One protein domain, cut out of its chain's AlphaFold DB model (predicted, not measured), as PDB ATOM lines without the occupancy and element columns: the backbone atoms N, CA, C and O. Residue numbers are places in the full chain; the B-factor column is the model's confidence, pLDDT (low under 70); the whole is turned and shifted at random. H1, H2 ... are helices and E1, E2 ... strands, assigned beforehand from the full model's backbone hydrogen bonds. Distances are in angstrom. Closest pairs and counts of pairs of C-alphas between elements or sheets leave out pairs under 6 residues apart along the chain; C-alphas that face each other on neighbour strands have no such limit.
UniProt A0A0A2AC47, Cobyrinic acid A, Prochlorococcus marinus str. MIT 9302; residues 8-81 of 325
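What this domain is: This is residues 8 to 81 of the 325 residues of the protein "Cobyrinic acid A" of Prochlorococcus marinus str. MIT 9302 (UniProt A0A0A2AC47). A short strand, E1, lies between helix H1 on one side and helices H2 and H3 on the other, at one end of a loose, elongated shape; the long unnamed stretch of residues 36 to 61 loops away to the other end and returns to H2. Residues 22 to 29 stick out, of which 22 to 24 belong to H1. The printed part has 74 residues, with three named helices and one named strand in the order H1, E1, H2, H3. The class is mostly helix, with 32 residues, under half, in named elements. The whole is loose, with a radius of gyration of the C-alphas of 15.4 A and spans of 45 by 27 by 21 A.

Where its parts are: The printed part begins at Phe 8. H1 covers residues 14 to 24, from C-alpha 14 at (279.831, 343.694, 253.136), and is 15.5 A long from first to last C-alpha. E1 covers residues 31 to 35 and is 11.6 A long, ending with C-alpha 35 at (283.955, 353.571, 248.006). H2 covers residues 62 to 72 and is 15.4 A long. H3 covers residues 75 to 79, 5.8 A long, and ends with C-alpha 79 at (290.657, 365.618, 257.461).

How they stand to each other: The closest C-alphas of H1 and E1 are those of Lys 17 and Phe 34, 7.4 A apart. E1 pairs with no named strand, but residues 8 to 9 form a short parallel pairing with its residues 34 to 35. The closest C-alphas of E1 and H2 are those of Phe 34 and Asn 72, 5.6 A apart. Those of E1 and H3 are Leu 32 and Leu 78, 6.6 A apart. H2 and H3 are close but not clearly touching, with the C-alphas of Ala 69 and Met 75 closest at 7.7 A. H1 is apart from H2 and from H3. In H1, H2 and H3 every O i to N i+4 pair is within hydrogen-bond range.

The domain as a whole: The two C-alphas farthest apart are those of Asn 26 and Gly 57, 45.5 A from each other. Without residues 22 to 29, which stand free, the body spans 39 by 25 by 19 A. The link from H1 to E1 is short, the one from E1 to H2 is long with 26 residues, and the one from H2 to H3 is tight. Within the long link, residues 45 to 46 form a short antiparallel pairing with residues 49 to 50. The printed part has no cut. Its mean pLDDT is 85.4, and residues 43 to 58 are under 70.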
ATOM      1  N   PHE A   8     289.816 352.170 249.690       95.19
ATOM      2  CA  PHE A   8     289.527 351.174 248.658       95.19
ATOM      3  C   PHE A   8     288.378 351.646 247.775       95.19
ATOM      4  O   PHE A   8     287.344 352.074 248.284       95.19
ATOM      5  N   ASN A   9     288.527 351.534 246.457       93.25
ATOM      6  CA  ASN A   9     287.458 351.806 245.498       93.25
ATOM      7  C   ASN A   9     286.841 350.510 244.946       93.25
ATOM      8  O   ASN A   9     287.448 349.443 244.988       93.25
ATOM      9  N   ASN A  10     285.618 350.611 244.417       91.69
ATOM     10  CA  ASN A  10     284.835 349.496 243.868       91.69
ATOM     11  C   ASN A  10     284.576 348.345 244.863       91.69
ATOM     12  O   ASN A  10     284.508 347.170 244.484       91.69
ATOM     13  N   VAL A  11     284.395 348.664 246.148       94.94
ATOM     14  CA  VAL A  11     284.074 347.672 247.186       94.94
ATOM     15  C   VAL A  11     282.566 347.631 247.417       94.94
ATOM     16  O   VAL A  11     282.003 348.412 248.172       94.94
ATOM     17  N   ASN A  12     281.907 346.687 246.744       92.94
ATOM     18  CA  ASN A  12     280.444 346.682 246.596       92.94
ATOM     19  C   ASN A  12     279.673 345.824 247.607       92.94
ATOM     20  O   ASN A  12     278.448 345.862 247.628       92.94
ATOM     21  N   SER A  13     280.348 345.003 248.417       94.50
ATOM     22  CA  SER A  13     279.663 344.093 249.340       94.50
ATOM     23  C   SER A  13     280.271 344.102 250.733       94.50
ATOM     24  O   SER A  13     281.483 344.234 250.905       94.50
ATOM     25  N   VAL A  14     279.421 343.855 251.733       93.88
ATOM     26  CA  VAL A  14     279.831 343.694 253.136       93.88
ATOM     27  C   VAL A  14     280.868 342.578 253.286       93.88
ATOM     28  O   VAL A  14     281.812 342.712 254.057       93.88
ATOM     29  N   ARG A  15     280.728 341.483 252.525       96.06
ATOM     30  CA  ARG A  15     281.702 340.383 252.527       96.06
ATOM     31  C   ARG A  15     283.071 340.844 252.028       96.06
ATOM     32  O   ARG A  15     284.072 340.494 252.639       96.06
ATOM     33  N   HIS A  16     283.116 341.609 250.938       95.69
ATOM     34  CA  HIS A  16     284.373 342.112 250.385       95.69
ATOM     35  C   HIS A  16     285.062 343.071 251.362       95.69
ATOM     36  O   HIS A  16     286.251 342.913 251.619       95.69
ATOM     37  N   LYS A  17     284.294 343.979 251.981       95.06
ATOM     38  CA  LYS A  17     284.791 344.864 253.042       95.06
ATOM     39  C   LYS A  17     285.448 344.074 254.181       95.06
ATOM     40  O   LYS A  17     286.608 344.322 254.483       95.06
ATOM     41  N   LYS A  18     284.759 343.062 254.723       95.62
ATOM     42  CA  LYS A  18     285.297 342.213 255.801       95.62
ATOM     43  C   LYS A  18     286.588 341.494 255.416       95.62
ATOM     44  O   LYS A  18     287.503 341.439 256.222       95.62
ATOM     45  N   LEU A  19     286.672 340.963 254.195       95.81
ATOM     46  CA  LEU A  19     287.889 340.296 253.718       95.81
ATOM     47  C   LEU A  19     289.080 341.259 253.668       95.81
ATOM     48  O   LEU A  19     290.177 340.887 254.070       95.81
ATOM     49  N   ILE A  20     288.870 342.493 253.201       95.56
ATOM     50  CA  ILE A  20     289.920 343.517 253.198       95.56
ATOM     51  C   ILE A  20     290.311 343.871 254.638       95.56
ATOM     52  O   ILE A  20     291.492 343.862 254.966       95.56
ATOM     53  N   GLU A  21     289.338 344.123 255.513       94.31
ATOM     54  CA  GLU A  21     289.597 344.420 256.929       94.31
ATOM     55  C   GLU A  21     290.380 343.291 257.624       94.31
ATOM     56  O   GLU A  21     291.282 343.566 258.409       94.31
ATOM     57  N   GLU A  22     290.088 342.024 257.313       94.50
ATOM     58  CA  GLU A  22     290.827 340.867 257.833       94.50
ATOM     59  C   GLU A  22     292.279 340.821 257.340       94.50
ATOM     60  O   GLU A  22     293.174 340.547 258.138       94.50
ATOM     61  N   VAL A  23     292.523 341.115 256.057       93.44
ATOM     62  CA  VAL A  23     293.876 341.148 255.472       93.44
ATOM     63  C   VAL A  23     294.730 342.238 256.118       93.44
ATOM     64  O   VAL A  23     295.887 341.995 256.442       93.44
ATOM     65  N   PHE A  24     294.155 343.417 256.348       92.31
ATOM     66  CA  PHE A  24     294.873 344.567 256.902       92.31
ATOM     67  C   PHE A  24     294.889 344.605 258.434       92.31
ATOM     68  O   PHE A  24     295.521 345.478 259.015       92.31
ATOM     69  N   LYS A  25     294.245 343.649 259.112       89.62
ATOM     70  CA  LYS A  25     294.119 343.629 260.578       89.62
ATOM     71  C   LYS A  25     295.461 343.671 261.322       89.62
ATOM     72  O   LYS A  25     295.510 344.172 262.441       89.62
ATOM     73  N   ASN A  26     296.511 343.106 260.725       89.25
ATOM     74  CA  ASN A  26     297.854 343.036 261.310       89.25
ATOM     75  C   ASN A  26     298.854 343.987 260.632       89.25
ATOM     76  O   ASN A  26     300.036 343.954 260.965       89.25
ATOM     77  N   GLU A  27     298.394 344.797 259.680       88.44
ATOM     78  CA  GLU A  27     299.222 345.782 258.995       88.44
ATOM     79  C   GLU A  27     299.143 347.118 259.739       88.44
ATOM     80  O   GLU A  27     298.080 347.517 260.214       88.44
ATOM     81  N   ASP A  28     300.260 347.839 259.815       87.94
ATOM     82  CA  ASP A  28     300.328 349.174 260.429       87.94
ATOM     83  C   ASP A  28     299.839 350.253 259.443       87.94
ATOM     84  O   ASP A  28     300.555 351.195 259.097       87.94
ATOM     85  N   ILE A  29     298.644 350.045 258.878       88.75
ATOM     86  CA  ILE A  29     298.035 350.940 257.893       88.75
ATOM     87  C   ILE A  29     296.546 351.110 258.196       88.75
ATOM     88  O   ILE A  29     295.773 350.153 258.189       88.75
ATOM     89  N   GLU A  30     296.132 352.357 258.403       90.69
ATOM     90  CA  GLU A  30     294.740 352.706 258.673       90.69
ATOM     91  C   GLU A  30     293.871 352.593 257.408       90.69
ATOM     92  O   GLU A  30     294.220 353.109 256.341       90.69
ATOM     93  N   ILE A  31     292.708 351.944 257.514       94.62
ATOM     94  CA  ILE A  31     291.704 351.954 256.446       94.62
ATOM     95  C   ILE A  31     290.791 353.162 256.650       94.62
ATOM     96  O   ILE A  31     290.011 353.204 257.596       94.62
ATOM     97  N   LEU A  32     290.845 354.114 255.720       95.31
ATOM     98  CA  LEU A  32     290.110 355.381 255.784       95.31
ATOM     99  C   LEU A  32     288.742 355.325 255.093       95.31
ATOM    100  O   LEU A  32     288.002 356.304 255.117       95.31
ATOM    101  N   GLY A  33     288.388 354.211 254.450       96.25
ATOM    102  CA  GLY A  33     287.059 354.040 253.871       96.25
ATOM    103  C   GLY A  33     286.986 353.087 252.688       96.25
ATOM    104  O   GLY A  33     287.990 352.578 252.184       96.25
ATOM    105  N   PHE A  34     285.750 352.872 252.240       96.81
ATOM    106  CA  PHE A  34     285.401 351.961 251.154       96.81
ATOM    107  C   PHE A  34     284.395 352.635 250.230       96.81
ATOM    108  O   PHE A  34     283.237 352.801 250.594       96.81
ATOM    109  N   LEU A  35     284.821 352.992 249.024       95.06
ATOM    110  CA  LEU A  35     283.955 353.571 248.006       95.06
ATOM    111  C   LEU A  35     283.325 352.438 247.175       95.06
ATOM    112  O   LEU A  35     284.062 351.701 246.505       95.06
ATOM    113  N   PRO A  36     281.992 352.269 247.185       94.00
ATOM    114  CA  PRO A  36     281.324 351.376 246.249       94.00
ATOM    115  C   PRO A  36     281.388 351.940 244.822       94.00
ATOM    116  O   PRO A  36     281.706 353.106 244.596       94.00
ATOM    117  N   SER A  37     281.087 351.102 243.839       91.75
ATOM    118  CA  SER A  37     280.868 351.532 242.463       91.75
ATOM    119  C   SER A  37     279.573 352.343 242.386       91.75
ATOM    120  O   SER A  37     278.528 351.890 242.851       91.75
ATOM    121  N   ASP A  38     279.631 353.521 241.773       89.56
ATOM    122  CA  ASP A  38     278.466 354.371 241.534       89.56
ATOM    123  C   ASP A  38     278.594 355.024 240.153       89.56
ATOM    124  O   ASP A  38     279.625 355.608 239.810       89.56
ATOM    125  N   SER A  39     277.557 354.894 239.327       86.56
ATOM    126  CA  SER A  39     277.572 355.418 237.961       86.56
ATOM    127  C   SER A  39     277.656 356.944 237.916       86.56
ATOM    128  O   SER A  39     278.189 357.473 236.952       86.56
ATOM    129  N   ARG A  40     277.194 357.652 238.956       84.31
ATOM    130  CA  ARG A  40     277.213 359.126 239.030       84.31
ATOM    131  C   ARG A  40     278.590 359.715 239.313       84.31
ATOM    132  O   ARG A  40     278.798 360.894 239.073       84.31
ATOM    133  N   ILE A  41     279.522 358.911 239.825       81.69
ATOM    134  CA  ILE A  41     280.925 359.320 240.030       81.69
ATOM    135  C   ILE A  41     281.871 358.639 239.036       81.69
ATOM    136  O   ILE A  41     283.090 358.792 239.117       81.69
ATOM    137  N   THR A  42     281.329 357.829 238.123       76.31
ATOM    138  CA  THR A  42     282.128 357.108 237.138       76.31
ATOM    139  C   THR A  42     282.508 358.060 236.014       76.31
ATOM    140  O   THR A  42     281.653 358.557 235.292       76.31
ATOM    141  N   LEU A  43     283.809 358.283 235.835       68.38
ATOM    142  CA  LEU A  43     284.312 359.068 234.714       68.38
ATOM    143  C   LEU A  43     284.305 358.225 233.437       68.38
ATOM    144  O   LEU A  43     284.950 357.173 233.362       68.38
ATOM    145  N   ASN A  44     283.603 358.717 232.418       64.75
ATOM    146  CA  ASN A  44     283.626 358.129 231.087       64.75
ATOM    147  C   ASN A  44     285.050 358.188 230.504       64.75
ATOM    148  O   ASN A  44     285.757 359.195 230.605       64.75
ATOM    149  N   LYS A  45     285.482 357.082 229.893       61.81
ATOM    150  CA  LYS A  45     286.778 356.980 229.214       61.81
ATOM    151  C   LYS A  45     286.585 357.227 227.719       61.81
ATOM    152  O   LYS A  45     285.709 356.623 227.110       61.81
ATOM    153  N   ALA A  46     287.427 358.067 227.131       61.41
ATOM    154  CA  ALA A  46     287.605 358.174 225.689       61.41
ATOM    155  C   ALA A  46     288.692 357.203 225.197       61.41
ATOM    156  O   ALA A  46     289.494 356.679 225.971       61.41
ATOM    157  N   ASN A  47     288.787 357.053 223.873       55.56
ATOM    158  CA  ASN A  47     289.846 356.288 223.200       55.56
ATOM    159  C   ASN A  47     291.277 356.750 223.557       55.56
ATOM    160  O   ASN A  47     292.219 355.985 223.364       55.56
ATOM    161  N   LEU A  48     291.437 357.976 224.072       57.56
ATOM    162  CA  LEU A  48     292.723 358.599 224.409       57.56
ATOM    163  C   LEU A  48     292.940 358.797 225.924       57.56
ATOM    164  O   LEU A  48     293.899 359.455 226.311       57.56
ATOM    165  N   GLY A  49     292.076 358.250 226.790       63.97
ATOM    166  CA  GLY A  49     292.168 358.424 228.247       63.97
ATOM    167  C   GLY A  49     290.858 358.898 228.874       63.97
ATOM    168  O   GLY A  49     289.788 358.417 228.513       63.97
ATOM    169  N   LEU A  50     290.921 359.812 229.843       58.91
ATOM    170  CA  LEU A  50     289.721 360.480 230.361       58.91
ATOM    171  C   LEU A  50     289.171 361.441 229.295       58.91
ATOM    172  O   LEU A  50     289.948 362.033 228.544       58.91
ATOM    173  N   ILE A  51     287.845 361.582 229.203       64.19
ATOM    174  CA  ILE A  51     287.248 362.634 228.367       64.19
ATOM    175  C   ILE A  51     287.701 363.993 228.921       64.19
ATOM    176  O   ILE A  51     287.707 364.194 230.136       64.19
ATOM    177  N   SER A  52     288.119 364.905 228.036       66.69
ATOM    178  CA  SER A  52     288.490 366.263 228.439       66.69
ATOM    179  C   SER A  52     287.296 366.933 229.131       66.69
ATOM    180  O   SER A  52     286.181 366.803 228.627       66.69
ATOM    181  N   PRO A  53     287.482 367.691 230.226       65.94
ATOM    182  CA  PRO A  53     286.403 368.491 230.812       65.94
ATOM    183  C   PRO A  53     285.747 369.448 229.805       65.94
ATOM    184  O   PRO A  53     284.588 369.796 229.962       65.94
ATOM    185  N   PHE A  54     286.467 369.839 228.746       66.38
ATOM    186  CA  PHE A  54     285.932 370.663 227.657       66.38
ATOM    187  C   PHE A  54     285.084 369.876 226.641       66.38
ATOM    188  O   PHE A  54     284.294 370.476 225.917       66.38
ATOM    189  N   ASP A  55     285.248 368.550 226.584       64.62
ATOM    190  CA  ASP A  55     284.473 367.640 225.728       64.62
ATOM    191  C   ASP A  55     283.246 367.072 226.479       64.62
ATOM    192  O   ASP A  55     282.234 366.740 225.860       64.62
ATOM    193  N   ASN A  56     283.324 366.959 227.812       65.31
ATOM    194  CA  ASN A  56     282.234 366.518 228.683       65.31
ATOM    195  C   ASN A  56     281.399 367.727 229.130       65.31
ATOM    196  O   ASN A  56     281.748 368.415 230.079       65.31
ATOM    197  N   GLY A  57     280.254 367.960 228.488       60.50
ATOM    198  CA  GLY A  57     279.277 368.972 228.917       60.50
ATOM    199  C   GLY A  57     278.475 368.602 230.177       60.50
ATOM    200  O   GLY A  57     277.426 369.195 230.412       60.50
ATOM    201  N   GLU A  58     278.908 367.596 230.941       68.19
ATOM    202  CA  GLU A  58     278.254 367.164 232.179       68.19
ATOM    203  C   GLU A  58     278.844 367.930 233.367       68.19
ATOM    204  O   GLU A  58     280.033 367.813 233.669       68.19
ATOM    205  N   GLU A  59     278.009 368.711 234.053       70.44
ATOM    206  CA  GLU A  59     278.393 369.327 235.322       70.44
ATOM    207  C   GLU A  59     278.549 368.248 236.400       70.44
ATOM    208  O   GLU A  59     277.696 367.375 236.577       70.44
ATOM    209  N   ILE A  60     279.661 368.309 237.131       76.88
ATOM    210  CA  ILE A  60     279.900 367.439 238.281       76.88
ATOM    211  C   ILE A  60     278.968 367.882 239.413       76.88
ATOM    212  O   ILE A  60     279.049 369.019 239.870       76.88
ATOM    213  N   ASP A  61     278.126 366.971 239.902       86.12
ATOM    214  CA  ASP A  61     277.283 367.183 241.084       86.12
ATOM    215  C   ASP A  61     278.150 367.125 242.357       86.12
ATOM    216  O   ASP A  61     278.394 366.060 242.937       86.12
ATOM    217  N   VAL A  62     278.690 368.280 242.751       89.19
ATOM    218  CA  VAL A  62     279.623 368.410 243.879       89.19
ATOM    219  C   VAL A  62     278.963 367.989 245.193       89.19
ATOM    220  O   VAL A  62     279.579 367.276 245.988       89.19
ATOM    221  N   GLU A  63     277.706 368.367 245.414       92.75
ATOM    222  CA  GLU A  63     276.918 367.987 246.585       92.75
ATOM    223  C   GLU A  63     276.748 366.469 246.679       92.75
ATOM    224  O   GLU A  63     276.869 365.886 247.768       92.75
ATOM    225  N   TYR A  64     276.516 365.803 245.545       92.62
ATOM    226  CA  TYR A  64     276.467 364.350 245.500       92.62
ATOM    227  C   TYR A  64     277.815 363.723 245.850       92.62
ATOM    228  O   TYR A  64     277.856 362.795 246.664       92.62
ATOM    229  N   PHE A  65     278.912 364.230 245.281       92.12
ATOM    230  CA  PHE A  65     280.266 363.747 245.565       92.12
ATOM    231  C   PHE A  65     280.623 363.914 247.047       92.12
ATOM    232  O   PHE A  65     281.123 362.968 247.660       92.12
ATOM    233  N   ALA A  66     280.311 365.068 247.642       92.88
ATOM    234  CA  ALA A  66     280.521 365.335 249.064       92.88
ATOM    235  C   ALA A  66     279.717 364.359 249.933       92.88
ATOM    236  O   ALA A  66     280.283 363.645 250.762       92.88
ATOM    237  N   SER A  67     278.417 364.224 249.660       94.94
ATOM    238  CA  SER A  67     277.544 363.286 250.375       94.94
ATOM    239  C   SER A  67     277.998 361.830 250.212       94.94
ATOM    240  O   SER A  67     277.843 361.005 251.112       94.94
ATOM    241  N   PHE A  68     278.525 361.468 249.041       94.88
ATOM    242  CA  PHE A  68     279.051 360.136 248.774       94.88
ATOM    243  C   PHE A  68     280.337 359.869 249.558       94.88
ATOM    244  O   PHE A  68     280.471 358.785 250.124       94.88
ATOM    245  N   ALA A  69     281.244 360.844 249.633       93.94
ATOM    246  CA  ALA A  69     282.446 360.761 250.452       93.94
ATOM    247  C   ALA A  69     282.094 360.627 251.943       93.94
ATOM    248  O   ALA A  69     282.538 359.675 252.578       93.94
ATOM    249  N   GLU A  70     281.221 361.488 252.476       95.69
ATOM    250  CA  GLU A  70     280.797 361.467 253.886       95.69
ATOM    251  C   GLU A  70     280.179 360.131 254.318       95.69
ATOM    252  O   GLU A  70     280.390 359.678 255.440       95.69
ATOM    253  N   ARG A  71     279.428 359.470 253.426       95.75
ATOM    254  CA  ARG A  71     278.813 358.164 253.718       95.75
ATOM    255  C   ARG A  71     279.804 357.001 253.740       95.75
ATOM    256  O   ARG A  71     279.503 355.976 254.349       95.75
ATOM    257  N   ASN A  72     280.920 357.111 253.025       96.06
ATOM    258  CA  ASN A  72     281.779 355.968 252.695       96.06
ATOM    259  C   ASN A  72     283.213 356.084 253.235       96.06
ATOM    260  O   ASN A  72     283.932 355.078 253.272       96.06
ATOM    261  N   LEU A  73     283.630 357.282 253.646       95.88
ATOM    262  CA  LEU A  73     284.961 357.589 254.160       95.88
ATOM    263  C   LEU A  73     284.899 358.021 255.628       95.88
ATOM    264  O   LEU A  73     283.967 358.703 256.053       95.88
ATOM    265  N   ASP A  74     285.932 357.680 256.394       94.75
ATOM    266  CA  ASP A  74     286.197 358.287 257.695       94.75
ATOM    267  C   ASP A  74     286.733 359.708 257.482       94.75
ATOM    268  O   ASP A  74     287.940 359.962 257.441       94.75
ATOM    269  N   MET A  75     285.806 360.652 257.317       93.25
ATOM    270  CA  MET A  75     286.133 362.060 257.097       93.25
ATOM    271  C   MET A  75     286.870 362.688 258.285       93.25
ATOM    272  O   MET A  75     287.662 363.611 258.088       93.25
ATOM    273  N   PHE A  76     286.663 362.184 259.506       92.19
ATOM    274  CA  PHE A  76     287.351 362.696 260.687       92.19
ATOM    275  C   PHE A  76     288.847 362.389 260.613       92.19
ATOM    276  O   PHE A  76     289.672 363.295 260.754       92.19
ATOM    277  N   SER A  77     289.209 361.139 260.329       91.44
ATOM    278  CA  SER A  77     290.611 360.741 260.176       91.44
ATOM    279  C   SER A  77     291.220 361.319 258.899       91.44
ATOM    280  O   SER A  77     292.316 361.879 258.953       91.44
ATOM    281  N   LEU A  78     290.474 361.319 257.785       90.50
ATOM    282  CA  LEU A  78     290.926 361.882 256.510       90.50
ATOM    283  C   LEU A  78     291.272 363.375 256.615       90.50
ATOM    284  O   LEU A  78     292.300 363.800 256.093       90.50
ATOM    285  N   SER A  79     290.460 364.166 257.328       89.94
ATOM    286  CA  SER A  79     290.657 365.618 257.461       89.94
ATOM    287  C   SER A  79     292.029 366.009 258.020       89.94
ATOM    288  O   SER A  79     292.580 367.039 257.635       89.94
ATOM    289  N   LYS A  80     292.632 365.156 258.857       87.31
ATOM    290  CA  LYS A  80     293.971 365.369 259.432       87.31
ATOM    291  C   LYS A  80     295.066 365.344 258.362       87.31
ATOM    292  O   LYS A  80     296.099 365.986 258.537       87.31
ATOM    293  N   PHE A  81     294.837 364.626 257.262       83.38
ATOM    294  CA  PHE A  81     295.767 364.500 256.138       83.38
ATOM    295  C   PHE A  81     295.527 365.529 255.029       83.38
ATOM    296  O   PHE A  81     296.396 365.721 254.185       83.38
TER     297      PHE A  81